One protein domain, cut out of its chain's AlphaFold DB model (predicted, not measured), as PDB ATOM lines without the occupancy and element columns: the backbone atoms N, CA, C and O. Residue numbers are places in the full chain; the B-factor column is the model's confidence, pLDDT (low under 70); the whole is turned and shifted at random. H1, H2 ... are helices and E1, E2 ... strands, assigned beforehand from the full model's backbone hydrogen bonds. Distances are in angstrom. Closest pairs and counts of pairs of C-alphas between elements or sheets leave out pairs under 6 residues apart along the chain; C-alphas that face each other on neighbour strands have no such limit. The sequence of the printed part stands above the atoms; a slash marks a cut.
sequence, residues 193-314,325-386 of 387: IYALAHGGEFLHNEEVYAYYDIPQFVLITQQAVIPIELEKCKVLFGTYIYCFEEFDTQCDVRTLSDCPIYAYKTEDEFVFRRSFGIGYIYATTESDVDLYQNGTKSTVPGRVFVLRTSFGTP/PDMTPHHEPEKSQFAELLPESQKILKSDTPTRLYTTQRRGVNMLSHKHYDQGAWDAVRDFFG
ATOM      1  N   ILE A 193     -31.460  23.014 -31.003       93.09
ATOM      2  CA  ILE A 193     -30.234  22.528 -31.636       93.09
ATOM      3  C   ILE A 193     -30.171  21.017 -31.504       93.09
ATOM      4  O   ILE A 193     -30.283  20.466 -30.407       93.09
ATOM      5  N   TYR A 194     -29.921  20.367 -32.632       95.10
ATOM      6  CA  TYR A 194     -29.709  18.936 -32.719       95.10
ATOM      7  C   TYR A 194     -28.270  18.646 -33.102       95.10
ATOM      8  O   TYR A 194     -27.731  19.267 -34.019       95.10
ATOM      9  N   ALA A 195     -27.671  17.683 -32.411       95.03
ATOM     10  CA  ALA A 195     -26.438  17.055 -32.848       95.03
ATOM     11  C   ALA A 195     -26.786  15.889 -33.774       95.03
ATOM     12  O   ALA A 195     -27.657  15.090 -33.430       95.03
ATOM     13  N   LEU A 196     -26.127  15.799 -34.925       96.12
ATOM     14  CA  LEU A 196     -26.464  14.872 -35.999       96.12
ATOM     15  C   LEU A 196     -25.267  14.022 -36.415       96.12
ATOM     16  O   LEU A 196     -24.127  14.487 -36.436       96.12
ATOM     17  N   ALA A 197     -25.555  12.798 -36.841       96.17
ATOM     18  CA  ALA A 197     -24.652  11.988 -37.641       96.17
ATOM     19  C   ALA A 197     -25.460  11.035 -38.528       96.17
ATOM     20  O   ALA A 197     -26.461  10.466 -38.115       96.17
ATOM     21  N   HIS A 198     -25.012  10.835 -39.759       96.17
ATOM     22  CA  HIS A 198     -25.538   9.805 -40.660       96.17
ATOM     23  C   HIS A 198     -25.029   8.397 -40.271       96.17
ATOM     24  O   HIS A 198     -23.870   8.231 -39.885       96.17
ATOM     25  N   GLY A 199     -25.870   7.370 -40.339       94.59
ATOM     26  CA  GLY A 199     -25.487   6.004 -39.964       94.59
ATOM     27  C   GLY A 199     -24.478   5.354 -40.906       94.59
ATOM     28  O   GLY A 199     -23.639   4.562 -40.474       94.59
ATOM     29  N   GLY A 200     -24.509   5.740 -42.179       95.01
ATOM     30  CA  GLY A 200     -23.802   5.045 -43.246       95.01
ATOM     31  C   GLY A 200     -24.377   3.658 -43.535       95.01
ATOM     32  O   GLY A 200     -25.317   3.209 -42.888       95.01
ATOM     33  N   GLU A 201     -23.808   2.992 -44.533       94.35
ATOM     34  CA  GLU A 201     -24.199   1.650 -44.972       94.35
ATOM     35  C   GLU A 201     -22.971   0.866 -45.439       94.35
ATOM     36  O   GLU A 201     -22.004   1.437 -45.962       94.35
ATOM     37  N   PHE A 202     -23.033  -0.457 -45.295       93.26
ATOM     38  CA  PHE A 202     -22.093  -1.362 -45.948       93.26
ATOM     39  C   PHE A 202     -22.542  -1.642 -47.388       93.26
ATOM     40  O   PHE A 202     -23.690  -1.994 -47.650       93.26
ATOM     41  N   LEU A 203     -21.616  -1.507 -48.333       91.05
ATOM     42  CA  LEU A 203     -21.808  -1.737 -49.761       91.05
ATOM     43  C   LEU A 203     -20.940  -2.917 -50.224       91.05
ATOM     44  O   LEU A 203     -20.018  -3.344 -49.528       91.05
ATOM     45  N   HIS A 204     -21.229  -3.441 -51.420       88.03
ATOM     46  CA  HIS A 204     -20.403  -4.449 -52.111       88.03
ATOM     47  C   HIS A 204     -20.064  -5.667 -51.242       88.03
ATOM     48  O   HIS A 204     -18.901  -6.011 -51.091       88.03
ATOM     49  N   ASN A 205     -21.080  -6.328 -50.680       85.12
ATOM     50  CA  ASN A 205     -20.909  -7.480 -49.781       85.12
ATOM     51  C   ASN A 205     -20.019  -7.182 -48.560       85.12
ATOM     52  O   ASN A 205     -19.204  -8.015 -48.184       85.12
ATOM     53  N   GLU A 206     -20.184  -6.008 -47.945       87.29
ATOM     54  CA  GLU A 206     -19.411  -5.595 -46.766       87.29
ATOM     55  C   GLU A 206     -17.916  -5.345 -47.043       87.29
ATOM     56  O   GLU A 206     -17.118  -5.415 -46.115       87.29
ATOM     57  N   GLU A 207     -17.523  -5.028 -48.286       91.94
ATOM     58  CA  GLU A 207     -16.144  -4.628 -48.645       91.94
ATOM     59  C   GLU A 207     -15.917  -3.103 -48.589       91.94
ATOM     60  O   GLU A 207     -14.775  -2.622 -48.646       91.94
ATOM     61  N   VAL A 208     -17.000  -2.328 -48.480       94.42
ATOM     62  CA  VAL A 208     -16.971  -0.866 -48.397       94.42
ATOM     63  C   VAL A 208     -17.973  -0.376 -47.360       94.42
ATOM     64  O   VAL A 208     -19.120  -0.803 -47.372       94.42
ATOM     65  N   TYR A 209     -17.582   0.577 -46.517       95.79
ATOM     66  CA  TYR A 209     -18.505   1.332 -45.666       95.79
ATOM     67  C   TYR A 209     -18.559   2.777 -46.153       95.79
ATOM     68  O   TYR A 209     -17.515   3.419 -46.272       95.79
ATOM     69  N   ALA A 210     -19.756   3.285 -46.449       96.27
ATOM     70  CA  ALA A 210     -19.967   4.634 -46.961       96.27
ATOM     71  C   ALA A 210     -20.964   5.415 -46.102       96.27
ATOM     72  O   ALA A 210     -21.920   4.852 -45.580       96.27
ATOM     73  N   TYR A 211     -20.758   6.724 -45.971       96.04
ATOM     74  CA  TYR A 211     -21.646   7.613 -45.221       96.04
ATOM     75  C   TYR A 211     -21.679   9.014 -45.840       96.04
ATOM     76  O   TYR A 211     -20.735   9.436 -46.517       96.04
ATOM     77  N   TYR A 212     -22.760   9.751 -45.577       96.53
ATOM     78  CA  TYR A 212     -22.818  11.180 -45.879       96.53
ATOM     79  C   TYR A 212     -22.154  11.991 -44.760       96.53
ATOM     80  O   TYR A 212     -22.432  11.816 -43.561       96.53
ATOM     81  N   ASP A 213     -21.269  12.897 -45.155       95.61
ATOM     82  CA  ASP A 213     -20.730  13.929 -44.284       95.61
ATOM     83  C   ASP A 213     -21.725  15.081 -44.221       95.61
ATOM     84  O   ASP A 213     -21.910  15.838 -45.174       95.61
ATOM     85  N   ILE A 214     -22.430  15.138 -43.099       96.05
ATOM     86  CA  ILE A 214     -23.458  16.131 -42.818       96.05
ATOM     87  C   ILE A 214     -22.957  17.051 -41.700       96.05
ATOM     88  O   ILE A 214     -22.151  16.614 -40.874       96.05
ATOM     89  N   PRO A 215     -23.448  18.297 -41.622       94.73
ATOM     90  CA  PRO A 215     -23.183  19.180 -40.495       94.73
ATOM     91  C   PRO A 215     -23.474  18.494 -39.162       94.73
ATOM     92  O   PRO A 215     -24.562  17.954 -38.955       94.73
ATOM     93  N   GLN A 216     -22.506  18.551 -38.246       94.66
ATOM     94  CA  GLN A 216     -22.624  17.913 -36.936       94.66
ATOM     95  C   GLN A 216     -23.721  18.551 -36.076       94.66
ATOM     96  O   GLN A 216     -24.282  17.882 -35.213       94.66
ATOM     97  N   PHE A 217     -24.041  19.828 -36.302       95.06
ATOM     98  CA  PHE A 217     -25.073  20.541 -35.563       95.06
ATOM     99  C   PHE A 217     -25.993  21.319 -36.500       95.06
ATOM    100  O   PHE A 217     -25.548  21.975 -37.444       95.06
ATOM    101  N   VAL A 218     -27.291  21.277 -36.205       94.94
ATOM    102  CA  VAL A 218     -28.306  22.088 -36.883       94.94
ATOM    103  C   VAL A 218     -29.215  22.758 -35.863       94.94
ATOM    104  O   VAL A 218     -29.581  22.159 -34.853       94.94
ATOM    105  N   LEU A 219     -29.620  23.990 -36.148       93.35
ATOM    106  CA  LEU A 219     -30.688  24.696 -35.458       93.35
ATOM    107  C   LEU A 219     -31.996  24.486 -36.227       93.35
ATOM    108  O   LEU A 219     -32.125  24.928 -37.370       93.35
ATOM    109  N   ILE A 220     -32.970  23.823 -35.605       92.60
ATOM    110  CA  ILE A 220     -34.303  23.627 -36.181       92.60
ATOM    111  C   ILE A 220     -35.241  24.679 -35.602       92.60
ATOM    112  O   ILE A 220     -35.552  24.664 -34.411       92.60
ATOM    113  N   THR A 221     -35.714  25.578 -36.459       88.55
ATOM    114  CA  THR A 221     -36.769  26.542 -36.133       88.55
ATOM    115  C   THR A 221     -38.106  26.079 -36.709       88.55
ATOM    116  O   THR A 221     -38.199  25.048 -37.375       88.55
ATOM    117  N   GLN A 222     -39.174  26.847 -36.485       82.24
ATOM    118  CA  GLN A 222     -40.476  26.552 -37.093       82.24
ATOM    119  C   GLN A 222     -40.456  26.657 -38.631       82.24
ATOM    120  O   GLN A 222     -41.343  26.112 -39.285       82.24
ATOM    121  N   GLN A 223     -39.481  27.365 -39.210       81.11
ATOM    122  CA  GLN A 223     -39.433  27.686 -40.638       81.11
ATOM    123  C   GLN A 223     -38.250  27.043 -41.371       81.11
ATOM    124  O   GLN A 223     -38.340  26.834 -42.580       81.11
ATOM    125  N   ALA A 224     -37.142  26.761 -40.680       87.13
ATOM    126  CA  ALA A 224     -35.885  26.389 -41.322       87.13
ATOM    127  C   ALA A 224     -35.071  25.369 -40.516       87.13
ATOM    128  O   ALA A 224     -35.213  25.241 -39.300       87.13
ATOM    129  N   VAL A 225     -34.185  24.672 -41.228       90.76
ATOM    130  CA  VAL A 225     -33.124  23.828 -40.670       90.76
ATOM    131  C   VAL A 225     -31.815  24.488 -41.054       90.76
ATOM    132  O   VAL A 225     -31.524  24.596 -42.242       90.76
ATOM    133  N   ILE A 226     -31.073  24.972 -40.066       91.50
ATOM    134  CA  ILE A 226     -29.918  25.835 -40.297       91.50
ATOM    135  C   ILE A 226     -28.662  25.140 -39.764       91.50
ATOM    136  O   ILE A 226     -28.552  24.961 -38.549       91.50
ATOM    137  N   PRO A 227     -27.723  24.725 -40.629       93.86
ATOM    138  CA  PRO A 227     -26.419  24.220 -40.210       93.86
ATOM    139  C   PRO A 227     -25.656  25.241 -39.362       93.86
ATOM    140  O   PRO A 227     -25.580  26.417 -39.715       93.86
ATOM    141  N   ILE A 228     -25.073  24.793 -38.250       92.11
ATOM    142  CA  ILE A 228     -24.271  25.633 -37.351       92.11
ATOM    143  C   ILE A 228     -22.986  24.911 -36.936       92.11
ATOM    144  O   ILE A 228     -22.916  23.684 -36.918       92.11
ATOM    145  N   GLU A 229     -21.974  25.682 -36.552       89.38
ATOM    146  CA  GLU A 229     -20.723  25.168 -35.993       89.38
ATOM    147  C   GLU A 229     -20.583  25.670 -34.553       89.38
ATOM    148  O   GLU A 229     -20.522  26.876 -34.310       89.38
ATOM    149  N   LEU A 230     -20.544  24.754 -33.578       85.98
ATOM    150  CA  LEU A 230     -20.543  25.131 -32.159       85.98
ATOM    151  C   LEU A 230     -19.347  26.001 -31.760       85.98
ATOM    152  O   LEU A 230     -19.498  26.838 -30.873       85.98
ATOM    153  N   GLU A 231     -18.195  25.856 -32.421       84.67
ATOM    154  CA  GLU A 231     -17.003  26.684 -32.170       84.67
ATOM    155  C   GLU A 231     -17.261  28.177 -32.420       84.67
ATOM    156  O   GLU A 231     -16.653  29.047 -31.793       84.67
ATOM    157  N   LYS A 232     -18.210  28.477 -33.309       83.11
ATOM    158  CA  LYS A 232     -18.634  29.832 -33.674       83.11
ATOM    159  C   LYS A 232     -19.834  30.315 -32.858       83.11
ATOM    160  O   LYS A 232     -20.258  31.470 -32.981       83.11
ATOM    161  N   CYS A 233     -20.371  29.458 -31.995       86.38
ATOM    162  CA  CYS A 233     -21.463  29.773 -31.092       86.38
ATOM    163  C   CYS A 233     -20.945  30.084 -29.680       86.38
ATOM    164  O   CYS A 233     -19.867  29.679 -29.254       86.38
ATOM    165  N   LYS A 234     -21.742  30.820 -28.909       80.39
ATOM    166  CA  LYS A 234     -21.545  30.997 -27.472       80.39
ATOM    167  C   LYS A 234     -22.522  30.127 -26.716       80.39
ATOM    168  O   LYS A 234     -23.728  30.350 -26.791       80.39
ATOM    169  N   VAL A 235     -21.989  29.202 -25.933       74.71
ATOM    170  CA  VAL A 235     -22.770  28.437 -24.963       74.71
ATOM    171  C   VAL A 235     -22.932  29.277 -23.694       74.71
ATOM    172  O   VAL A 235     -21.949  29.678 -23.071       74.71
ATOM    173  N   LEU A 236     -24.174  29.549 -23.313       68.20
ATOM    174  CA  LEU A 236     -24.565  30.235 -22.086       68.20
ATOM    175  C   LEU A 236     -25.387  29.266 -21.222       68.20
ATOM    176  O   LEU A 236     -26.269  28.565 -21.710       68.20
ATOM    177  N   PHE A 237     -25.074  29.187 -19.926       62.10
ATOM    178  CA  PHE A 237     -25.732  28.283 -18.955       62.10
ATOM    179  C   PHE A 237     -25.731  26.797 -19.330       62.10
ATOM    180  O   PHE A 237     -26.559  26.037 -18.837       62.10
ATOM    181  N   GLY A 238     -24.805  26.378 -20.191       60.63
ATOM    182  CA  GLY A 238     -24.659  24.997 -20.648       60.63
ATOM    183  C   GLY A 238     -25.677  24.558 -21.705       60.63
ATOM    184  O   GLY A 238     -25.326  23.716 -22.520       60.63
ATOM    185  N   THR A 239     -26.889  25.128 -21.737       68.45
ATOM    186  CA  THR A 239     -27.978  24.654 -22.618       68.45
ATOM    187  C   THR A 239     -28.528  25.686 -23.598       68.45
ATOM    188  O   THR A 239     -29.200  25.286 -24.544       68.45
ATOM    189  N   TYR A 240     -28.262  26.984 -23.404       78.82
ATOM    190  CA  TYR A 240     -28.683  28.034 -24.336       78.82
ATOM    191  C   TYR A 240     -27.512  28.472 -25.205       78.82
ATOM    192  O   TYR A 240     -26.494  28.947 -24.706       78.82
ATOM    193  N   ILE A 241     -27.650  28.337 -26.515       84.54
ATOM    194  CA  ILE A 241     -26.542  28.483 -27.454       84.54
ATOM    195  C   ILE A 241     -26.865  29.595 -28.445       84.54
ATOM    196  O   ILE A 241     -27.878  29.570 -29.136       84.54
ATOM    197  N   TYR A 242     -25.987  30.585 -28.532       82.50
ATOM    198  CA  TYR A 242     -26.141  31.713 -29.443       82.50
ATOM    199  C   TYR A 242     -25.111  31.617 -30.554       82.50
ATOM    200  O   TYR A 242     -23.918  31.787 -30.306       82.50
ATOM    201  N   CYS A 243     -25.562  31.355 -31.771       84.97
ATOM    202  CA  CYS A 243     -24.711  31.287 -32.950       84.97
ATOM    203  C   CYS A 243     -24.740  32.625 -33.685       84.97
ATOM    204  O   CYS A 243     -25.768  33.299 -33.712       84.97
ATOM    205  N   PHE A 244     -23.606  33.029 -34.251       81.38
ATOM    206  CA  PHE A 244     -23.474  34.325 -34.926       81.38
ATOM    207  C   PHE A 244     -23.317  34.221 -36.441       81.38
ATOM    208  O   PHE A 244     -23.237  35.238 -37.124       81.38
ATOM    209  N   GLU A 245     -23.229  33.003 -36.954       82.15
ATOM    210  CA  GLU A 245     -23.080  32.705 -38.368       82.15
ATOM    211  C   GLU A 245     -23.648  31.313 -38.645       82.15
ATOM    212  O   GLU A 245     -23.679  30.452 -37.758       82.15
ATOM    213  N   GLU A 246     -24.122  31.126 -39.870       86.39
ATOM    214  CA  GLU A 246     -24.489  29.817 -40.400       86.39
ATOM    215  C   GLU A 246     -23.217  29.066 -40.800       86.39
ATOM    216  O   GLU A 246     -22.205  29.671 -41.167       86.39
ATOM    217  N   PHE A 247     -23.251  27.739 -40.722       88.31
ATOM    218  CA  PHE A 247     -22.177  26.923 -41.265       88.31
ATOM    219  C   PHE A 247     -22.265  26.935 -42.794       88.31
ATOM    220  O   PHE A 247     -23.278  26.528 -43.360       88.31
ATOM    221  N   ASP A 248     -21.209  27.417 -43.452       88.42
ATOM    222  CA  ASP A 248     -21.146  27.533 -44.910       88.42
ATOM    223  C   ASP A 248     -21.052  26.144 -45.556       88.42
ATOM    224  O   ASP A 248     -19.980  25.548 -45.676       88.42
ATOM    225  N   THR A 249     -22.207  25.592 -45.922       89.26
ATOM    226  CA  THR A 249     -22.333  24.288 -46.568       89.26
ATOM    227  C   THR A 249     -23.457  24.295 -47.592       89.26
ATOM    228  O   THR A 249     -24.484  24.943 -47.411       89.26
ATOM    229  N   GLN A 250     -23.271  23.535 -48.670       89.92
ATOM    230  CA  GLN A 250     -24.315  23.285 -49.671       89.92
ATOM    231  C   GLN A 250     -25.158  22.043 -49.331       89.92
ATOM    232  O   GLN A 250     -26.173  21.798 -49.972       89.92
ATOM    233  N   CYS A 251     -24.750  21.262 -48.325       93.47
ATOM    234  CA  CYS A 251     -25.432  20.039 -47.910       93.47
ATOM    235  C   CYS A 251     -26.806  20.345 -47.292       93.47
ATOM    236  O   CYS A 251     -26.882  20.909 -46.197       93.47
ATOM    237  N   ASP A 252     -27.892  19.917 -47.946       92.30
ATOM    238  CA  ASP A 252     -29.229  19.925 -47.338       92.30
ATOM    239  C   ASP A 252     -29.455  18.619 -46.576       92.30
ATOM    240  O   ASP A 252     -29.717  17.558 -47.141       92.30
ATOM    241  N   VAL A 253     -29.403  18.709 -45.253       91.45
ATOM    242  CA  VAL A 253     -29.541  17.573 -44.332       91.45
ATOM    243  C   VAL A 253     -30.906  16.872 -44.439       91.45
ATOM    244  O   VAL A 253     -31.028  15.693 -44.115       91.45
ATOM    245  N   ARG A 254     -31.950  17.558 -44.920       90.87
ATOM    246  CA  ARG A 254     -33.300  16.977 -45.059       90.87
ATOM    247  C   ARG A 254     -33.423  16.045 -46.259       90.87
ATOM    248  O   ARG A 254     -34.303  15.189 -46.288       90.87
ATOM    249  N   THR A 255     -32.585  16.225 -47.270       90.73
ATOM    250  CA  THR A 255     -32.619  15.459 -48.529       90.73
ATOM    251  C   THR A 255     -31.316  14.719 -48.797       90.73
ATOM    252  O   THR A 255     -31.269  13.911 -49.719       90.73
ATOM    253  N   LEU A 256     -30.267  15.010 -48.021       92.34
ATOM    254  CA  LEU A 256     -28.877  14.625 -48.259       92.34
ATOM    255  C   LEU A 256     -28.322  15.106 -49.613       92.34
ATOM    256  O   LEU A 256     -27.279  14.632 -50.068       92.34
ATOM    257  N   SER A 257     -28.994  16.060 -50.268       91.03
ATOM    258  CA  SER A 257     -28.514  16.622 -51.530       91.03
ATOM    259  C   SER A 257     -27.263  17.459 -51.298       91.03
ATOM    260  O   SER A 257     -27.173  18.184 -50.310       91.03
ATOM    261  N   ASP A 258     -26.305  17.341 -52.217       91.63
ATOM    262  CA  ASP A 258     -25.019  18.054 -52.203       91.63
ATOM    263  C   ASP A 258     -24.132  17.782 -50.970       91.63
ATOM    264  O   ASP A 258     -23.064  18.378 -50.813       91.63
ATOM    265  N   CYS A 259     -24.519  16.824 -50.123       95.18
ATOM    266  CA  CYS A 259     -23.707  16.358 -49.009       95.18
ATOM    267  C   CYS A 259     -22.543  15.492 -49.524       95.18
ATOM    268  O   CYS A 259     -22.764  14.571 -50.318       95.18
ATOM    269  N   PRO A 260     -21.292  15.749 -49.096       95.44
ATOM    270  CA  PRO A 260     -20.160  14.910 -49.467       95.44
ATOM    271  C   PRO A 260     -20.359  13.460 -49.020       95.44
ATOM    272  O   PRO A 260     -20.819  13.200 -47.912       95.44
ATOM    273  N   ILE A 261     -19.964  12.514 -49.867       96.09
ATOM    274  CA  ILE A 261     -19.958  11.088 -49.532       96.09
ATOM    275  C   ILE A 261     -18.516  10.687 -49.254       96.09
ATOM    276  O   ILE A 261     -17.628  10.979 -50.059       96.09
ATOM    277  N   TYR A 262     -18.283   9.992 -48.148       97.06
ATOM    278  CA  TYR A 262     -16.997   9.366 -47.861       97.06
ATOM    279  C   TYR A 262     -17.158   7.865 -47.726       97.06
ATOM    280  O   TYR A 262     -18.194   7.379 -47.277       97.06
ATOM    281  N   ALA A 263     -16.115   7.139 -48.117       97.20
ATOM    282  CA  ALA A 263     -16.075   5.694 -48.007       97.20
ATOM    283  C   ALA A 263     -14.730   5.185 -47.488       97.20
ATOM    284  O   ALA A 263     -13.672   5.743 -47.797       97.20
ATOM    285  N   TYR A 264     -14.801   4.085 -46.750       96.81
ATOM    286  CA  TYR A 264     -13.681   3.290 -46.276       96.81
ATOM    287  C   TYR A 264     -13.729   1.905 -46.907       96.81
ATOM    288  O   TYR A 264     -14.805   1.369 -47.174       96.81
ATOM    289  N   LYS A 265     -12.558   1.305 -47.101       95.91
ATOM    290  CA  LYS A 265     -12.451  -0.128 -47.365       95.91
ATOM    291  C   LYS A 265     -12.609  -0.880 -46.045       95.91
ATOM    292  O   LYS A 265     -11.921  -0.557 -45.079       95.91
ATOM    293  N   THR A 266     -13.473  -1.880 -46.007       93.70
ATOM    294  CA  THR A 266     -13.743  -2.661 -44.796       93.70
ATOM    295  C   THR A 266     -12.956  -3.967 -44.864       93.70
ATOM    296  O   THR A 266     -13.166  -4.807 -45.735       93.70
ATOM    297  N   GLU A 267     -11.956  -4.084 -43.994       88.48
ATOM    298  CA  GLU A 267     -11.123  -5.282 -43.817       88.48
ATOM    299  C   GLU A 267     -11.633  -6.079 -42.601       88.48
ATOM    300  O   GLU A 267     -12.548  -5.621 -41.919       88.48
ATOM    301  N   ASP A 268     -11.081  -7.264 -42.316       84.18
ATOM    302  CA  ASP A 268     -11.657  -8.194 -41.323       84.18
ATOM    303  C   ASP A 268     -11.838  -7.581 -39.911       84.18
ATOM    304  O   ASP A 268     -12.808  -7.901 -39.225       84.18
ATOM    305  N   GLU A 269     -10.972  -6.644 -39.508       88.31
ATOM    306  CA  GLU A 269     -10.982  -5.951 -38.201       88.31
ATOM    307  C   GLU A 269     -11.427  -4.476 -38.313       88.31
ATOM    308  O   GLU A 269     -10.949  -3.590 -37.599       88.31
ATOM    309  N   PHE A 270     -12.301  -4.159 -39.272       93.54
ATOM    310  CA  PHE A 270     -12.765  -2.792 -39.472       93.54
ATOM    311  C   PHE A 270     -13.677  -2.336 -38.332       93.54
ATOM    312  O   PHE A 270     -14.733  -2.921 -38.095       93.54
ATOM    313  N   VAL A 271     -13.311  -1.222 -37.690       93.01
ATOM    314  CA  VAL A 271     -14.150  -0.507 -36.726       93.01
ATOM    315  C   VAL A 271     -14.082   0.988 -37.012       93.01
ATOM    316  O   VAL A 271     -13.036   1.624 -36.883       93.01
ATOM    317  N   PHE A 272     -15.224   1.571 -37.346       94.18
ATOM    318  CA  PHE A 272     -15.411   3.004 -37.508       94.18
ATOM    319  C   PHE A 272     -16.384   3.528 -36.455       94.18
ATOM    320  O   PHE A 272     -17.353   2.858 -36.094       94.18
ATOM    321  N   ARG A 273     -16.131   4.744 -35.961       93.61
ATOM    322  CA  ARG A 273     -17.019   5.419 -35.014       93.61
ATOM    323  C   ARG A 273     -17.171   6.896 -35.346       93.61
ATOM    324  O   ARG A 273     -16.188   7.563 -35.666       93.61
ATOM    325  N   ARG A 274     -18.379   7.426 -35.164       93.63
ATOM    326  CA  ARG A 274     -18.675   8.862 -35.242       93.63
ATOM    327  C   ARG A 274     -19.565   9.285 -34.084       93.63
ATOM    328  O   ARG A 274     -20.493   8.567 -33.737       93.63
ATOM    329  N   SER A 275     -19.291  10.439 -33.484       92.64
ATOM    330  CA  SER A 275     -20.126  10.988 -32.414       92.64
ATOM    331  C   SER A 275     -21.237  11.888 -32.955       92.64
ATOM    332  O   SER A 275     -21.059  12.596 -33.945       92.64
ATOM    333  N   PHE A 276     -22.365  11.898 -32.254       91.59
ATOM    334  CA  PHE A 276     -23.425  12.895 -32.372       91.59
ATOM    335  C   PHE A 276     -23.892  13.229 -30.952       91.59
ATOM    336  O   PHE A 276     -24.435  12.383 -30.248       91.59
ATOM    337  N   GLY A 277     -23.611  14.444 -30.480       86.18
ATOM    338  CA  GLY A 277     -23.881  14.800 -29.085       86.18
ATOM    339  C   GLY A 277     -23.065  13.922 -28.130       86.18
ATOM    340  O   GLY A 277     -21.839  13.875 -28.240       86.18
ATOM    341  N   ILE A 278     -23.741  13.230 -27.211       85.71
ATOM    342  CA  ILE A 278     -23.114  12.242 -26.314       85.71
ATOM    343  C   ILE A 278     -23.208  10.803 -26.850       85.71
ATOM    344  O   ILE A 278     -22.630   9.887 -26.259       85.71
ATOM    345  N   GLY A 279     -23.940  10.594 -27.947       91.03
ATOM    346  CA  GLY A 279     -24.092   9.310 -28.621       91.03
ATOM    347  C   GLY A 279     -22.987   9.023 -29.638       91.03
ATOM    348  O   GLY A 279     -22.278   9.917 -30.107       91.03
ATOM    349  N   TYR A 280     -22.865   7.747 -30.002       93.78
ATOM    350  CA  TYR A 280     -21.944   7.277 -31.033       93.78
ATOM    351  C   TYR A 280     -22.656   6.369 -32.027       93.78
ATOM    352  O   TYR A 280     -23.461   5.528 -31.643       93.78
ATOM    353  N   ILE A 281     -22.316   6.510 -33.298       95.09
ATOM    354  CA  ILE A 281     -22.594   5.533 -34.345       95.09
ATOM    355  C   ILE A 281     -21.331   4.705 -34.517       95.09
ATOM    356  O   ILE A 281     -20.241   5.267 -34.651       95.09
ATOM    357  N   TYR A 282     -21.489   3.392 -34.524       95.00
ATOM    358  CA  TYR A 282     -20.446   2.431 -34.832       95.00
ATOM    359  C   TYR A 282     -20.783   1.711 -36.129       95.00
ATOM    360  O   TYR A 282     -21.933   1.332 -36.341       95.00
ATOM    361  N   ALA A 283     -19.766   1.485 -36.954       95.03
ATOM    362  CA  ALA A 283     -19.810   0.569 -38.081       95.03
ATOM    363  C   ALA A 283     -18.654  -0.425 -37.938       95.03
ATOM    364  O   ALA A 283     -17.510  -0.010 -37.756       95.03
ATOM    365  N   THR A 284     -18.940  -1.725 -37.961       94.77
ATOM    366  CA  THR A 284     -17.935  -2.759 -37.690       94.77
ATOM    367  C   THR A 284     -18.191  -4.066 -38.436       94.77
ATOM    368  O   THR A 284     -19.339  -4.470 -38.635       94.77
ATOM    369  N   THR A 285     -17.110  -4.752 -38.813       92.59
ATOM    370  CA  THR A 285     -17.127  -6.142 -39.303       92.59
ATOM    371  C   THR A 285     -16.932  -7.166 -38.176       92.59
ATOM    372  O   THR A 285     -17.182  -8.357 -38.384       92.59
ATOM    373  N   GLU A 286     -16.554  -6.732 -36.969       92.23
ATOM    374  CA  GLU A 286     -16.399  -7.605 -35.799       92.23
ATOM    375  C   GLU A 286     -17.749  -7.987 -35.171       92.23
ATOM    376  O   GLU A 286     -18.701  -7.208 -35.171       92.23
ATOM    377  N   SER A 287     -17.823  -9.185 -34.577       90.68
ATOM    378  CA  SER A 287     -18.969  -9.610 -33.758       90.68
ATOM    379  C   SER A 287     -18.997  -8.948 -32.379       90.68
ATOM    380  O   SER A 287     -20.063  -8.823 -31.779       90.68
ATOM    381  N   ASP A 288     -17.835  -8.534 -31.868       91.30
ATOM    382  CA  ASP A 288     -17.682  -7.977 -30.527       91.30
ATOM    383  C   ASP A 288     -16.648  -6.850 -30.523       91.30
ATOM    384  O   ASP A 288     -15.503  -7.056 -30.920       91.30
ATOM    385  N   VAL A 289     -17.012  -5.681 -29.996       89.85
ATOM    386  CA  VAL A 289     -16.134  -4.499 -29.966       89.85
ATOM    387  C   VAL A 289     -15.857  -4.027 -28.541       89.85
ATOM    388  O   VAL A 289     -16.699  -4.151 -27.651       89.85
ATOM    389  N   ASP A 290     -14.673  -3.458 -28.319       87.18
ATOM    390  CA  ASP A 290     -14.324  -2.791 -27.059       87.18
ATOM    391  C   ASP A 290     -14.794  -1.328 -27.084       87.18
ATOM    392  O   ASP A 290     -14.109  -0.435 -27.586       87.18
ATOM    393  N   LEU A 291     -15.989  -1.087 -26.540       83.77
ATOM    394  CA  LEU A 291     -16.623   0.237 -26.530       83.77
ATOM    395  C   LEU A 291     -15.873   1.260 -25.662       83.77
ATOM    396  O   LEU A 291     -15.961   2.461 -25.912       83.77
ATOM    397  N   TYR A 292     -15.157   0.796 -24.632       80.14
ATOM    398  CA  TYR A 292     -14.559   1.647 -23.598       80.14
ATOM    399  C   TYR A 292     -13.033   1.721 -23.674       80.14
ATOM    400  O   TYR A 292     -12.427   2.405 -22.849       80.14
ATOM    401  N   GLN A 293     -12.413   1.029 -24.635       78.52
ATOM    402  CA  GLN A 293     -10.955   0.912 -24.760       78.52
ATOM    403  C   GLN A 293     -10.297   0.409 -23.462       78.52
ATOM    404  O   GLN A 293      -9.188   0.812 -23.108       78.52
ATOM    405  N   ASN A 294     -11.010  -0.441 -22.717       80.68
ATOM    406  CA  ASN A 294     -10.574  -0.984 -21.431       80.68
ATOM    407  C   ASN A 294     -10.368  -2.509 -21.467       80.68
ATOM    408  O   ASN A 294     -10.094  -3.118 -20.434       80.68
ATOM    409  N   GLY A 295     -10.511  -3.121 -22.645       78.32
ATOM    410  CA  GLY A 295     -10.433  -4.557 -22.892       78.32
ATOM    411  C   GLY A 295     -11.771  -5.294 -22.800       78.32
ATOM    412  O   GLY A 295     -11.816  -6.490 -23.091       78.32
ATOM    413  N   THR A 296     -12.866  -4.632 -22.408       82.73
ATOM    414  CA  THR A 296     -14.178  -5.281 -22.253       82.73
ATOM    415  C   THR A 296     -14.930  -5.278 -23.576       82.73
ATOM    416  O   THR A 296     -15.532  -4.276 -23.965       82.73
ATOM    417  N   LYS A 297     -14.928  -6.422 -24.264       86.87
ATOM    418  CA  LYS A 297     -15.685  -6.598 -25.505       86.87
ATOM    419  C   LYS A 297     -17.181  -6.784 -25.237       86.87
ATOM    420  O   LYS A 297     -17.570  -7.511 -24.325       86.87
ATOM    421  N   SER A 298     -18.005  -6.132 -26.050       87.83
ATOM    422  CA  SER A 298     -19.465  -6.247 -26.050       87.83
ATOM    423  C   SER A 298     -19.944  -6.730 -27.413       87.83
ATOM    424  O   SER A 298     -19.493  -6.208 -28.433       87.83
ATOM    425  N   THR A 299     -20.870  -7.689 -27.430       92.16
ATOM    426  CA  THR A 299     -21.467  -8.200 -28.669       92.16
ATOM    427  C   THR A 299     -22.283  -7.117 -29.354       92.16
ATOM    428  O   THR A 299     -23.146  -6.495 -28.728       92.16
ATOM    429  N   VAL A 300     -22.013  -6.893 -30.639       91.70
ATOM    430  CA  VAL A 300     -22.689  -5.848 -31.411       91.70
ATOM    431  C   VAL A 300     -24.039  -6.347 -31.925       91.70
ATOM    432  O   VAL A 300     -24.146  -7.491 -32.367       91.70
ATOM    433  N   PRO A 301     -25.094  -5.518 -31.888       92.73
ATOM    434  CA  PRO A 301     -26.431  -5.945 -32.295       92.73
ATOM    435  C   PRO A 301     -26.639  -5.901 -33.822       92.73
ATOM    436  O   PRO A 301     -27.656  -6.379 -34.320       92.73
ATOM    437  N   GLY A 302     -25.692  -5.324 -34.567       91.34
ATOM    438  CA  GLY A 302     -25.705  -5.198 -36.021       91.34
ATOM    439  C   GLY A 302     -24.391  -4.607 -36.536       91.34
ATOM    440  O   GLY A 302     -23.560  -4.167 -35.742       91.34
ATOM    441  N   ARG A 303     -24.204  -4.601 -37.862       92.48
ATOM    442  CA  ARG A 303     -23.006  -4.045 -38.520       92.48
ATOM    443  C   ARG A 303     -22.873  -2.546 -38.302       92.48
ATOM    444  O   ARG A 303     -21.782  -2.068 -38.006       92.48
ATOM    445  N   VAL A 304     -23.992  -1.832 -38.403       94.48
ATOM    446  CA  VAL A 304     -24.120  -0.438 -37.984       94.48
ATOM    447  C   VAL A 304     -25.035  -0.390 -36.768       94.48
ATOM    448  O   VAL A 304     -26.142  -0.934 -36.777       94.48
ATOM    449  N   PHE A 305     -24.579   0.238 -35.692       94.65
ATOM    450  CA  PHE A 305     -25.364   0.372 -34.472       94.65
ATOM    451  C   PHE A 305     -25.073   1.683 -33.758       94.65
ATOM    452  O   PHE A 305     -24.045   2.329 -33.953       94.65
ATOM    453  N   VAL A 306     -26.013   2.071 -32.909       94.60
ATOM    454  CA  VAL A 306     -25.986   3.318 -32.166       94.60
ATOM    455  C   VAL A 306     -25.783   3.003 -30.697       94.60
ATOM    456  O   VAL A 306     -26.547   2.240 -30.113       94.60
ATOM    457  N   LEU A 307     -24.757   3.604 -30.110       92.76
ATOM    458  CA  LEU A 307     -24.470   3.564 -28.688       92.76
ATOM    459  C   LEU A 307     -24.954   4.866 -28.046       92.76
ATOM    460  O   LEU A 307     -24.398   5.939 -28.297       92.76
ATOM    461  N   ARG A 308     -25.950   4.765 -27.169       90.12
ATOM    462  CA  ARG A 308     -26.361   5.842 -26.261       90.12
ATOM    463  C   ARG A 308     -26.001   5.449 -24.839       90.12
ATOM    464  O   ARG A 308     -26.032   4.273 -24.493       90.12
ATOM    465  N   THR A 309     -25.656   6.420 -24.001       82.05
ATOM    466  CA  THR A 309     -25.421   6.130 -22.583       82.05
ATOM    467  C   THR A 309     -26.598   6.607 -21.757       82.05
ATOM    468  O   THR A 309     -26.932   7.788 -21.773       82.05
ATOM    469  N   SER A 310     -27.218   5.689 -21.022       74.78
ATOM    470  CA  SER A 310     -28.296   5.998 -20.086       74.78
ATOM    471  C   SER A 310     -27.797   5.881 -18.647       74.78
ATOM    472  O   SER A 310     -26.919   5.072 -18.344       74.78
ATOM    473  N   PHE A 311     -28.337   6.687 -17.735       68.46
ATOM    474  CA  PHE A 311     -28.105   6.497 -16.305       68.46
ATOM    475  C   PHE A 311     -29.137   5.501 -15.777       68.46
ATOM    476  O   PHE A 311     -30.326   5.810 -15.707       68.46
ATOM    477  N   GLY A 312     -28.687   4.298 -15.423       61.02
ATOM    478  CA  GLY A 312     -29.533   3.312 -14.767       61.02
ATOM    479  C   GLY A 312     -29.891   3.748 -13.346       61.02
ATOM    480  O   GLY A 312     -29.088   4.375 -12.646       61.02
ATOM    481  N   THR A 313     -31.091   3.386 -12.893       62.76
ATOM    482  CA  THR A 313     -31.434   3.462 -11.468       62.76
ATOM    483  C   THR A 313     -30.502   2.538 -10.679       62.76
ATOM    484  O   THR A 313     -30.302   1.400 -11.113       62.76
ATOM    485  N   PRO A 314     -29.955   2.972  -9.530       57.13
ATOM    486  CA  PRO A 314     -29.144   2.110  -8.681       57.13
ATOM    487  C   PRO A 314     -29.884   0.803  -8.383       57.13
ATOM    488  O   PRO A 314     -31.004   0.826  -7.879       57.13
ATOM    489  N   PRO A 325     -24.643   1.286 -21.192       81.55
ATOM    490  CA  PRO A 325     -24.667   1.414 -22.640       81.55
ATOM    491  C   PRO A 325     -25.976   0.830 -23.179       81.55
ATOM    492  O   PRO A 325     -26.327  -0.308 -22.873       81.55
ATOM    493  N   ASP A 326     -26.682   1.607 -23.986       88.25
ATOM    494  CA  ASP A 326     -27.789   1.143 -24.811       88.25
ATOM    495  C   ASP A 326     -27.294   1.043 -26.255       88.25
ATOM    496  O   ASP A 326     -26.889   2.045 -26.850       88.25
ATOM    497  N   MET A 327     -27.263  -0.181 -26.780       91.01
ATOM    498  CA  MET A 327     -26.837  -0.476 -28.144       91.01
ATOM    499  C   MET A 327     -28.051  -0.884 -28.968       91.01
ATOM    500  O   MET A 327     -28.600  -1.971 -28.782       91.01
ATOM    501  N   THR A 328     -28.431  -0.046 -29.924       92.84
ATOM    502  CA  THR A 328     -29.547  -0.318 -30.836       92.84
ATOM    503  C   THR A 328     -29.031  -0.462 -32.266       92.84
ATOM    504  O   THR A 328     -28.268   0.408 -32.694       92.84
ATOM    505  N   PRO A 329     -29.432  -1.495 -33.034       92.70
ATOM    506  CA  PRO A 329     -29.134  -1.556 -34.464       92.70
ATOM    507  C   PRO A 329     -29.565  -0.269 -35.168       92.70
ATOM    508  O   PRO A 329     -30.652   0.246 -34.897       92.70
ATOM    509  N   HIS A 330     -28.726   0.240 -36.066       90.99
ATOM    510  CA  HIS A 330     -29.125   1.331 -36.942       90.99
ATOM    511  C   HIS A 330     -30.109   0.803 -37.991       90.99
ATOM    512  O   HIS A 330     -29.973  -0.321 -38.478       90.99
ATOM    513  N   HIS A 331     -31.132   1.593 -38.308       84.57
ATOM    514  CA  HIS A 331     -32.132   1.192 -39.287       84.57
ATOM    515  C   HIS A 331     -31.619   1.456 -40.702       84.57
ATOM    516  O   HIS A 331     -31.600   2.599 -41.152       84.57
ATOM    517  N   GLU A 332     -31.232   0.395 -41.405       75.58
ATOM    518  CA  GLU A 332     -30.877   0.473 -42.821       75.58
ATOM    519  C   GLU A 332     -32.139   0.369 -43.700       75.58
ATOM    520  O   GLU A 332     -33.012  -0.469 -43.437       75.58
ATOM    521  N   PRO A 333     -32.267   1.202 -44.748       77.12
ATOM    522  CA  PRO A 333     -33.371   1.101 -45.695       77.12
ATOM    523  C   PRO A 333     -33.284  -0.197 -46.519       77.12
ATOM    524  O   PRO A 333     -32.199  -0.665 -46.854       77.12
ATOM    525  N   GLU A 334     -34.433  -0.752 -46.936       78.21
ATOM    526  CA  GLU A 334     -34.482  -1.977 -47.769       78.21
ATOM    527  C   GLU A 334     -33.692  -1.852 -49.083       78.21
ATOM    528  O   GLU A 334     -33.213  -2.841 -49.640       78.21
ATOM    529  N   LYS A 335     -33.588  -0.626 -49.599       84.59
ATOM    530  CA  LYS A 335     -32.788  -0.282 -50.767       84.59
ATOM    531  C   LYS A 335     -31.718   0.704 -50.332       84.59
ATOM    532  O   LYS A 335     -32.064   1.746 -49.781       84.59
ATOM    533  N   SER A 336     -30.464   0.402 -50.668       87.48
ATOM    534  CA  SER A 336     -29.340   1.286 -50.363       87.48
ATOM    535  C   SER A 336     -29.597   2.710 -50.853       87.48
ATOM    536  O   SER A 336     -30.058   2.930 -51.982       87.48
ATOM    537  N   GLN A 337     -29.280   3.673 -49.990       89.21
ATOM    538  CA  GLN A 337     -29.338   5.100 -50.309       89.21
ATOM    539  C   GLN A 337     -28.171   5.560 -51.197       89.21
ATOM    540  O   GLN A 337     -28.196   6.667 -51.739       89.21
ATOM    541  N   PHE A 338     -27.142   4.723 -51.347       92.93
ATOM    542  CA  PHE A 338     -25.975   4.999 -52.169       92.93
ATOM    543  C   PHE A 338     -26.131   4.409 -53.571       92.93
ATOM    544  O   PHE A 338     -26.714   3.347 -53.784       92.93
ATOM    545  N   ALA A 339     -25.576   5.112 -54.555       91.66
ATOM    546  CA  ALA A 339     -25.421   4.568 -55.895       91.66
ATOM    547  C   ALA A 339     -24.308   3.505 -55.933       91.66
ATOM    548  O   ALA A 339     -23.413   3.487 -55.086       91.66
ATOM    549  N   GLU A 340     -24.321   2.644 -56.952       91.66
ATOM    550  CA  GLU A 340     -23.285   1.622 -57.114       91.66
ATOM    551  C   GLU A 340     -21.894   2.253 -57.287       91.66
ATOM    552  O   GLU A 340     -21.693   3.177 -58.077       91.66
ATOM    553  N   LEU A 341     -20.910   1.727 -56.559       92.34
ATOM    554  CA  LEU A 341     -19.517   2.155 -56.642       92.34
ATOM    555  C   LEU A 341     -18.862   1.622 -57.917       92.34
ATOM    556  O   LEU A 341     -18.932   0.426 -58.216       92.34
ATOM    557  N   LEU A 342     -18.154   2.495 -58.635       90.92
ATOM    558  CA  LEU A 342     -17.329   2.072 -59.760       90.92
ATOM    559  C   LEU A 342     -16.181   1.157 -59.290       90.92
ATOM    560  O   LEU A 342     -15.492   1.501 -58.324       90.92
ATOM    561  N   PRO A 343     -15.861   0.075 -60.029       89.21
ATOM    562  CA  PRO A 343     -14.770  -0.838 -59.670       89.21
ATOM    563  C   PRO A 343     -13.402  -0.160 -59.517       89.21
ATOM    564  O   PRO A 343     -12.563  -0.594 -58.734       89.21
ATOM    565  N   GLU A 344     -13.143   0.909 -60.275       90.04
ATOM    566  CA  GLU A 344     -11.906   1.688 -60.152       90.04
ATOM    567  C   GLU A 344     -11.828   2.494 -58.855       90.04
ATOM    568  O   GLU A 344     -10.739   2.675 -58.320       90.04
ATOM    569  N   SER A 345     -12.970   2.930 -58.323       92.10
ATOM    570  CA  SER A 345     -13.028   3.639 -57.046       92.10
ATOM    571  C   SER A 345     -12.846   2.679 -55.888       92.10
ATOM    572  O   SER A 345     -12.096   2.988 -54.975       92.10
ATOM    573  N   GLN A 346     -13.418   1.476 -55.975       91.04
ATOM    574  CA  GLN A 346     -13.220   0.431 -54.971       91.04
ATOM    575  C   GLN A 346     -11.733   0.098 -54.753       91.04
ATOM    576  O   GLN A 346     -11.288  -0.062 -53.621       91.04
ATOM    577  N   LYS A 347     -10.937   0.055 -55.829       91.43
ATOM    578  CA  LYS A 347      -9.502  -0.282 -55.773       91.43
ATOM    579  C   LYS A 347      -8.634   0.742 -55.048       91.43
ATOM    580  O   LYS A 347      -7.521   0.396 -54.660       91.43
ATOM    581  N   ILE A 348      -9.089   1.987 -54.927       92.77
ATOM    582  CA  ILE A 348      -8.305   3.055 -54.296       92.77
ATOM    583  C   ILE A 348      -8.706   3.315 -52.840       92.77
ATOM    584  O   ILE A 348      -8.011   4.069 -52.159       92.77
ATOM    585  N   LEU A 349      -9.813   2.717 -52.379       93.27
ATOM    586  CA  LEU A 349     -10.278   2.847 -51.003       93.27
ATOM    587  C   LEU A 349      -9.260   2.245 -50.033       93.27
ATOM    588  O   LEU A 349      -8.593   1.249 -50.330       93.27
ATOM    589  N   LYS A 350      -9.181   2.839 -48.846       92.16
ATOM    590  CA  LYS A 350      -8.307   2.411 -47.754       92.16
ATOM    591  C   LYS A 350      -9.117   2.232 -46.475       92.16
ATOM    592  O   LYS A 350     -10.188   2.821 -46.340       92.16
ATOM    593  N   SER A 351      -8.617   1.403 -45.563       89.38
ATOM    594  CA  SER A 351      -9.265   1.122 -44.276       89.38
ATOM    595  C   SER A 351      -9.017   2.215 -43.234       89.38
ATOM    596  O   SER A 351      -9.873   2.470 -42.395       89.38
ATOM    597  N   ASP A 352      -7.885   2.912 -43.321       90.14
ATOM    598  CA  ASP A 352      -7.441   3.919 -42.350       90.14
ATOM    599  C   ASP A 352      -7.864   5.358 -42.690       90.14
ATOM    600  O   ASP A 352      -7.924   6.222 -41.815       90.14
ATOM    601  N   THR A 353      -8.149   5.638 -43.963       92.31
ATOM    602  CA  THR A 353      -8.387   6.992 -44.471       92.31
ATOM    603  C   THR A 353      -9.634   7.049 -45.354       92.31
ATOM    604  O   THR A 353      -9.753   6.263 -46.298       92.31
ATOM    605  N   PRO A 354     -10.563   7.991 -45.092       94.73
ATOM    606  CA  PRO A 354     -11.773   8.106 -45.887       94.73
ATOM    607  C   PRO A 354     -11.435   8.634 -47.279       94.73
ATOM    608  O   PRO A 354     -10.675   9.591 -47.444       94.73
ATOM    609  N   THR A 355     -12.048   8.044 -48.298       95.66
ATOM    610  CA  THR A 355     -11.976   8.530 -49.676       95.66
ATOM    611  C   THR A 355     -13.269   9.245 -50.023       95.66
ATOM    612  O   THR A 355     -14.350   8.678 -49.872       95.66
ATOM    613  N   ARG A 356     -13.166  10.485 -50.511       95.28
ATOM    614  CA  ARG A 356     -14.331  11.228 -50.997       95.28
ATOM    615  C   ARG A 356     -14.835  10.622 -52.303       95.28
ATOM    616  O   ARG A 356     -14.058  10.417 -53.236       95.28
ATOM    617  N   LEU A 357     -16.137  10.387 -52.367       94.53
ATOM    618  CA  LEU A 357     -16.847   9.915 -53.543       94.53
ATOM    619  C   LEU A 357     -17.747  11.020 -54.102       94.53
ATOM    620  O   LEU A 357     -18.265  11.872 -53.381       94.53
ATOM    621  N   TYR A 358     -17.933  10.974 -55.410       92.49
ATOM    622  CA  TYR A 358     -18.731  11.887 -56.204       92.49
ATOM    623  C   TYR A 358     -19.743  11.087 -57.006       92.49
ATOM    624  O   TYR A 358     -19.420  10.047 -57.590       92.49
ATOM    625  N   THR A 359     -20.963  11.600 -57.078       90.00
ATOM    626  CA  THR A 359     -21.980  11.048 -57.964       90.00
ATOM    627  C   THR A 359     -21.611  11.365 -59.409       90.00
ATOM    628  O   THR A 359     -21.438  12.520 -59.791       90.00
ATOM    629  N   THR A 360     -21.496  10.324 -60.224       88.94
ATOM    630  CA  THR A 360     -21.308  10.395 -61.673       88.94
ATOM    631  C   THR A 360     -22.410   9.600 -62.372       88.94
ATOM    632  O   THR A 360     -23.196   8.908 -61.726       88.94
ATOM    633  N   GLN A 361     -22.484   9.688 -63.696       84.76
ATOM    634  CA  GLN A 361     -23.422   8.908 -64.495       84.76
ATOM    635  C   GLN A 361     -22.681   8.046 -65.507       84.76
ATOM    636  O   GLN A 361     -21.884   8.543 -66.302       84.76
ATOM    637  N   ARG A 362     -23.011   6.753 -65.536       78.27
ATOM    638  CA  ARG A 362     -22.568   5.829 -66.582       78.27
ATOM    639  C   ARG A 362     -23.794   5.256 -67.273       78.27
ATOM    640  O   ARG A 362     -24.610   4.590 -66.646       78.27
ATOM    641  N   ARG A 363     -23.944   5.531 -68.574       80.95
ATOM    642  CA  ARG A 363     -25.099   5.077 -69.381       80.95
ATOM    643  C   ARG A 363     -26.463   5.444 -68.756       80.95
ATOM    644  O   ARG A 363     -27.405   4.662 -68.825       80.95
ATOM    645  N   GLY A 364     -26.560   6.624 -68.137       81.24
ATOM    646  CA  GLY A 364     -27.786   7.124 -67.497       81.24
ATOM    647  C   GLY A 364     -28.077   6.564 -66.100       81.24
ATOM    648  O   GLY A 364     -29.077   6.947 -65.501       81.24
ATOM    649  N   VAL A 365     -27.220   5.690 -65.565       86.43
ATOM    650  CA  VAL A 365     -27.323   5.180 -64.192       86.43
ATOM    651  C   VAL A 365     -26.356   5.955 -63.302       86.43
ATOM    652  O   VAL A 365     -25.185   6.121 -63.654       86.43
ATOM    653  N   ASN A 366     -26.849   6.442 -62.163       88.86
ATOM    654  CA  ASN A 366     -26.009   7.096 -61.161       88.86
ATOM    655  C   ASN A 366     -25.040   6.071 -60.559       88.86
ATOM    656  O   ASN A 366     -25.443   4.960 -60.221       88.86
ATOM    657  N   MET A 367     -23.776   6.457 -60.421       90.59
ATOM    658  CA  MET A 367     -22.704   5.655 -59.832       90.59
ATOM    659  C   MET A 367     -21.822   6.535 -58.948       90.59
ATOM    660  O   MET A 367     -21.781   7.752 -59.127       90.59
ATOM    661  N   LEU A 368     -21.084   5.931 -58.021       92.71
ATOM    662  CA  LEU A 368     -20.102   6.626 -57.193       92.71
ATOM    663  C   LEU A 368     -18.692   6.482 -57.771       92.71
ATOM    664  O   LEU A 368     -18.228   5.382 -58.085       92.71
ATOM    665  N   SER A 369     -17.993   7.612 -57.887       92.23
ATOM    666  CA  SER A 369     -16.609   7.692 -58.344       92.23
ATOM    667  C   SER A 369     -15.744   8.505 -57.393       92.23
ATOM    668  O   SER A 369     -16.180   9.529 -56.892       92.23
ATOM    669  N   HIS A 370     -14.489   8.124 -57.196       91.97
ATOM    670  CA  HIS A 370     -13.518   8.975 -56.503       91.97
ATOM    671  C   HIS A 370     -13.057  10.181 -57.338       91.97
ATOM    672  O   HIS A 370     -12.439  11.107 -56.812       91.97
ATOM    673  N   LYS A 371     -13.321  10.172 -58.650       88.39
ATOM    674  CA  LYS A 371     -12.965  11.261 -59.563       88.39
ATOM    675  C   LYS A 371     -14.103  12.276 -59.645       88.39
ATOM    676  O   LYS A 371     -15.263  11.898 -59.803       88.39
ATOM    677  N   HIS A 372     -13.761  13.562 -59.603       79.13
ATOM    678  CA  HIS A 372     -14.722  14.648 -59.808       79.13
ATOM    679  C   HIS A 372     -15.246  14.664 -61.258       79.13
ATOM    680  O   HIS A 372     -14.545  14.227 -62.176       79.13
ATOM    681  N   TYR A 373     -16.455  15.199 -61.470       64.84
ATOM    682  CA  TYR A 373     -17.176  15.222 -62.755       64.84
ATOM    683  C   TYR A 373     -16.314  15.669 -63.953       64.84
ATOM    684  O   TYR A 373     -16.392  15.066 -65.025       64.84
ATOM    685  N   ASP A 374     -15.413  16.637 -63.753       57.55
ATOM    686  CA  ASP A 374     -14.520  17.158 -64.801       57.55
ATOM    687  C   ASP A 374     -13.573  16.103 -65.396       57.55
ATOM    688  O   ASP A 374     -13.125  16.237 -66.534       57.55
ATOM    689  N   GLN A 375     -13.285  15.025 -64.665       53.58
ATOM    690  CA  GLN A 375     -12.487  13.901 -65.163       53.58
ATOM    691  C   GLN A 375     -13.362  12.780 -65.744       53.58
ATOM    692  O   GLN A 375     -12.928  12.064 -66.647       53.58
ATOM    693  N   GLY A 376     -14.608  12.650 -65.276       52.69
ATOM    694  CA  GLY A 376     -15.545  11.607 -65.703       52.69
ATOM    695  C   GLY A 376     -16.116  11.811 -67.109       52.69
ATOM    696  O   GLY A 376     -16.435  10.830 -67.777       52.69
ATOM    697  N   ALA A 377     -16.198  13.053 -67.598       59.60
ATOM    698  CA  ALA A 377     -16.678  13.336 -68.954       59.60
ATOM    699  C   ALA A 377     -15.823  12.640 -70.032       59.60
ATOM    700  O   ALA A 377     -16.361  12.082 -70.987       59.60
ATOM    701  N   TRP A 378     -14.498  12.606 -69.851       60.91
ATOM    702  CA  TRP A 378     -13.593  11.896 -70.758       60.91
ATOM    703  C   TRP A 378     -13.770  10.377 -70.701       60.91
ATOM    704  O   TRP A 378     -13.783   9.732 -71.749       60.91
ATOM    705  N   ASP A 379     -13.954   9.809 -69.507       62.83
ATOM    706  CA  ASP A 379     -14.231   8.378 -69.340       62.83
ATOM    707  C   ASP A 379     -15.594   7.999 -69.966       62.83
ATOM    708  O   ASP A 379     -15.695   6.979 -70.645       62.83
ATOM    709  N   ALA A 380     -16.623   8.850 -69.844       61.96
ATOM    710  CA  ALA A 380     -17.932   8.643 -70.473       61.96
ATOM    711  C   ALA A 380     -17.871   8.706 -72.009       61.96
ATOM    712  O   ALA A 380     -18.512   7.902 -72.688       61.96
ATOM    713  N   VAL A 381     -17.073   9.627 -72.565       64.75
ATOM    714  CA  VAL A 381     -16.796   9.686 -74.009       64.75
ATOM    715  C   VAL A 381     -16.052   8.428 -74.459       64.75
ATOM    716  O   VAL A 381     -16.440   7.813 -75.452       64.75
ATOM    717  N   ARG A 382     -15.020   8.004 -73.720       65.64
ATOM    718  CA  ARG A 382     -14.251   6.791 -74.025       65.64
ATOM    719  C   ARG A 382     -15.145   5.544 -74.038       65.64
ATOM    720  O   ARG A 382     -15.097   4.769 -74.991       65.64
ATOM    721  N   ASP A 383     -16.011   5.409 -73.038       63.12
ATOM    722  CA  ASP A 383     -16.968   4.308 -72.914       63.12
ATOM    723  C   ASP A 383     -18.054   4.328 -74.000       63.12
ATOM    724  O   ASP A 383     -18.492   3.265 -74.443       63.12
ATOM    725  N   PHE A 384     -18.507   5.512 -74.435       67.08
ATOM    726  CA  PHE A 384     -19.468   5.646 -75.538       67.08
ATOM    727  C   PHE A 384     -18.896   5.099 -76.850       67.08
ATOM    728  O   PHE A 384     -19.608   4.444 -77.610       67.08
ATOM    729  N   PHE A 385     -17.602   5.318 -77.090       73.30
ATOM    730  CA  PHE A 385     -16.896   4.778 -78.252       73.30
ATOM    731  C   PHE A 385     -16.373   3.342 -78.057       73.30
ATOM    732  O   PHE A 385     -15.835   2.770 -79.003       73.30
ATOM    733  N   GLY A 386     -16.571   2.733 -76.880       53.88
ATOM    734  CA  GLY A 386     -16.231   1.331 -76.620       53.88
ATOM    735  C   GLY A 386     -14.730   1.026 -76.568       53.88
ATOM    736  O   GLY A 386     -14.340  -0.080 -76.942       53.88
TER     737      GLY A 386
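AT A GLANCE: This is residues 193 to 314 and 325 to 386 of the 387 residues of an uncharacterized protein of Caenorhabditis elegans (UniProt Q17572). A curled sheet of E2, E3, E8, E15 and E16 makes the middle of an elongated shape, with helix H2 at one end of the long axis and the strongly twisted sheet E9, E10, E13 and E14 toward the other. A third part, the small sheet E1, E4 and E5 with the hairpin E6 and E7, lies to the side. The printed part has 184 residues, with sixteen named strands and two named helices in the order E1 to E14, H1, E15, E16, H2; strands hold 80 of the 96 residues in named elements, so the class is mostly strand, and each sheet is antiparallel. It is only just compact, close to loose, with a radius of gyration of the C-alphas of 19.1 A and spans of 69 by 43 by 28 A.

HOW THE PARTS SIT: Begin with E2, residues 201 to 203, E3, 208 to 212, E8, 261 to 265, E15, 355 to 362, and E16, 365 to 369, neighbours in that order. Within hydrogen-bond range you find N 201 and O 210 at 2.8 A, N 209 and O 264 at 3.0 A, N 263 and O 355 at 2.9 A, and N 360 and O 367 at 2.8 A. E15 bends by 56 degrees at residue 359. H2, residues 373 to 384, is on this sheet at a height of 8.0 A; its closest C-alpha pair with E15 is Tyr 373 and Thr 360, 6.4 A. H1, residues 343 to 346, is on it too, over none of its strands, with C-alphas 345 and 369 of E16 its closest, 5.6 A. In H2, 6 of 8 O i to N i+4 pairs are within range; H1 is too short for one. Next find E9, 271 to 276, E10, 279 to 284, E13, 304 to 312, and E14, 325 to 329, with N 274 and O 281 at 2.9 A, N 282 and O 305 at 2.8 A, and N 306 and O 328 at 2.8 A. The hairpin E11, 288 to 290, and E12, 297 to 299, has N 289 and O 298 at 3.0 A. E1, 193 to 198, E4, 217 to 220, and E5, 225 to 228, show N 194 and O 218 at 2.9 A and N 219 and O 226 at 2.8 A. The closest C-alphas of E1 and E9, Leu 196 and Phe 276, are 5.1 A apart. The hairpin E6, 233 to 236, and E7, 240 to 243, has N 234 and O 242 at 2.8 A.

IN THESE COORDINATES: Find C-alpha 355 at (-11.976, 8.530, -49.676), where E15 begins its 20.1 A. E1 begins at C-alpha 193, (-30.234, 22.528, -31.636), and E13 is 24.1 A long. H2, 16.1 A, ends at C-alpha 384, (-19.468, 5.646, -75.538).

THE WHOLE: The C-alphas farthest apart, of Pro 314 and Phe 385, are 70.7 A apart. Residues 315 to 324 are not printed; C-alphas 314 and 325 are 14.7 A apart across the cut. The links E7 to E8 and E14 to H1 are long. Confidence is under 70 at residues 236 to 239, 311 to 314, 373 to 384 and 386.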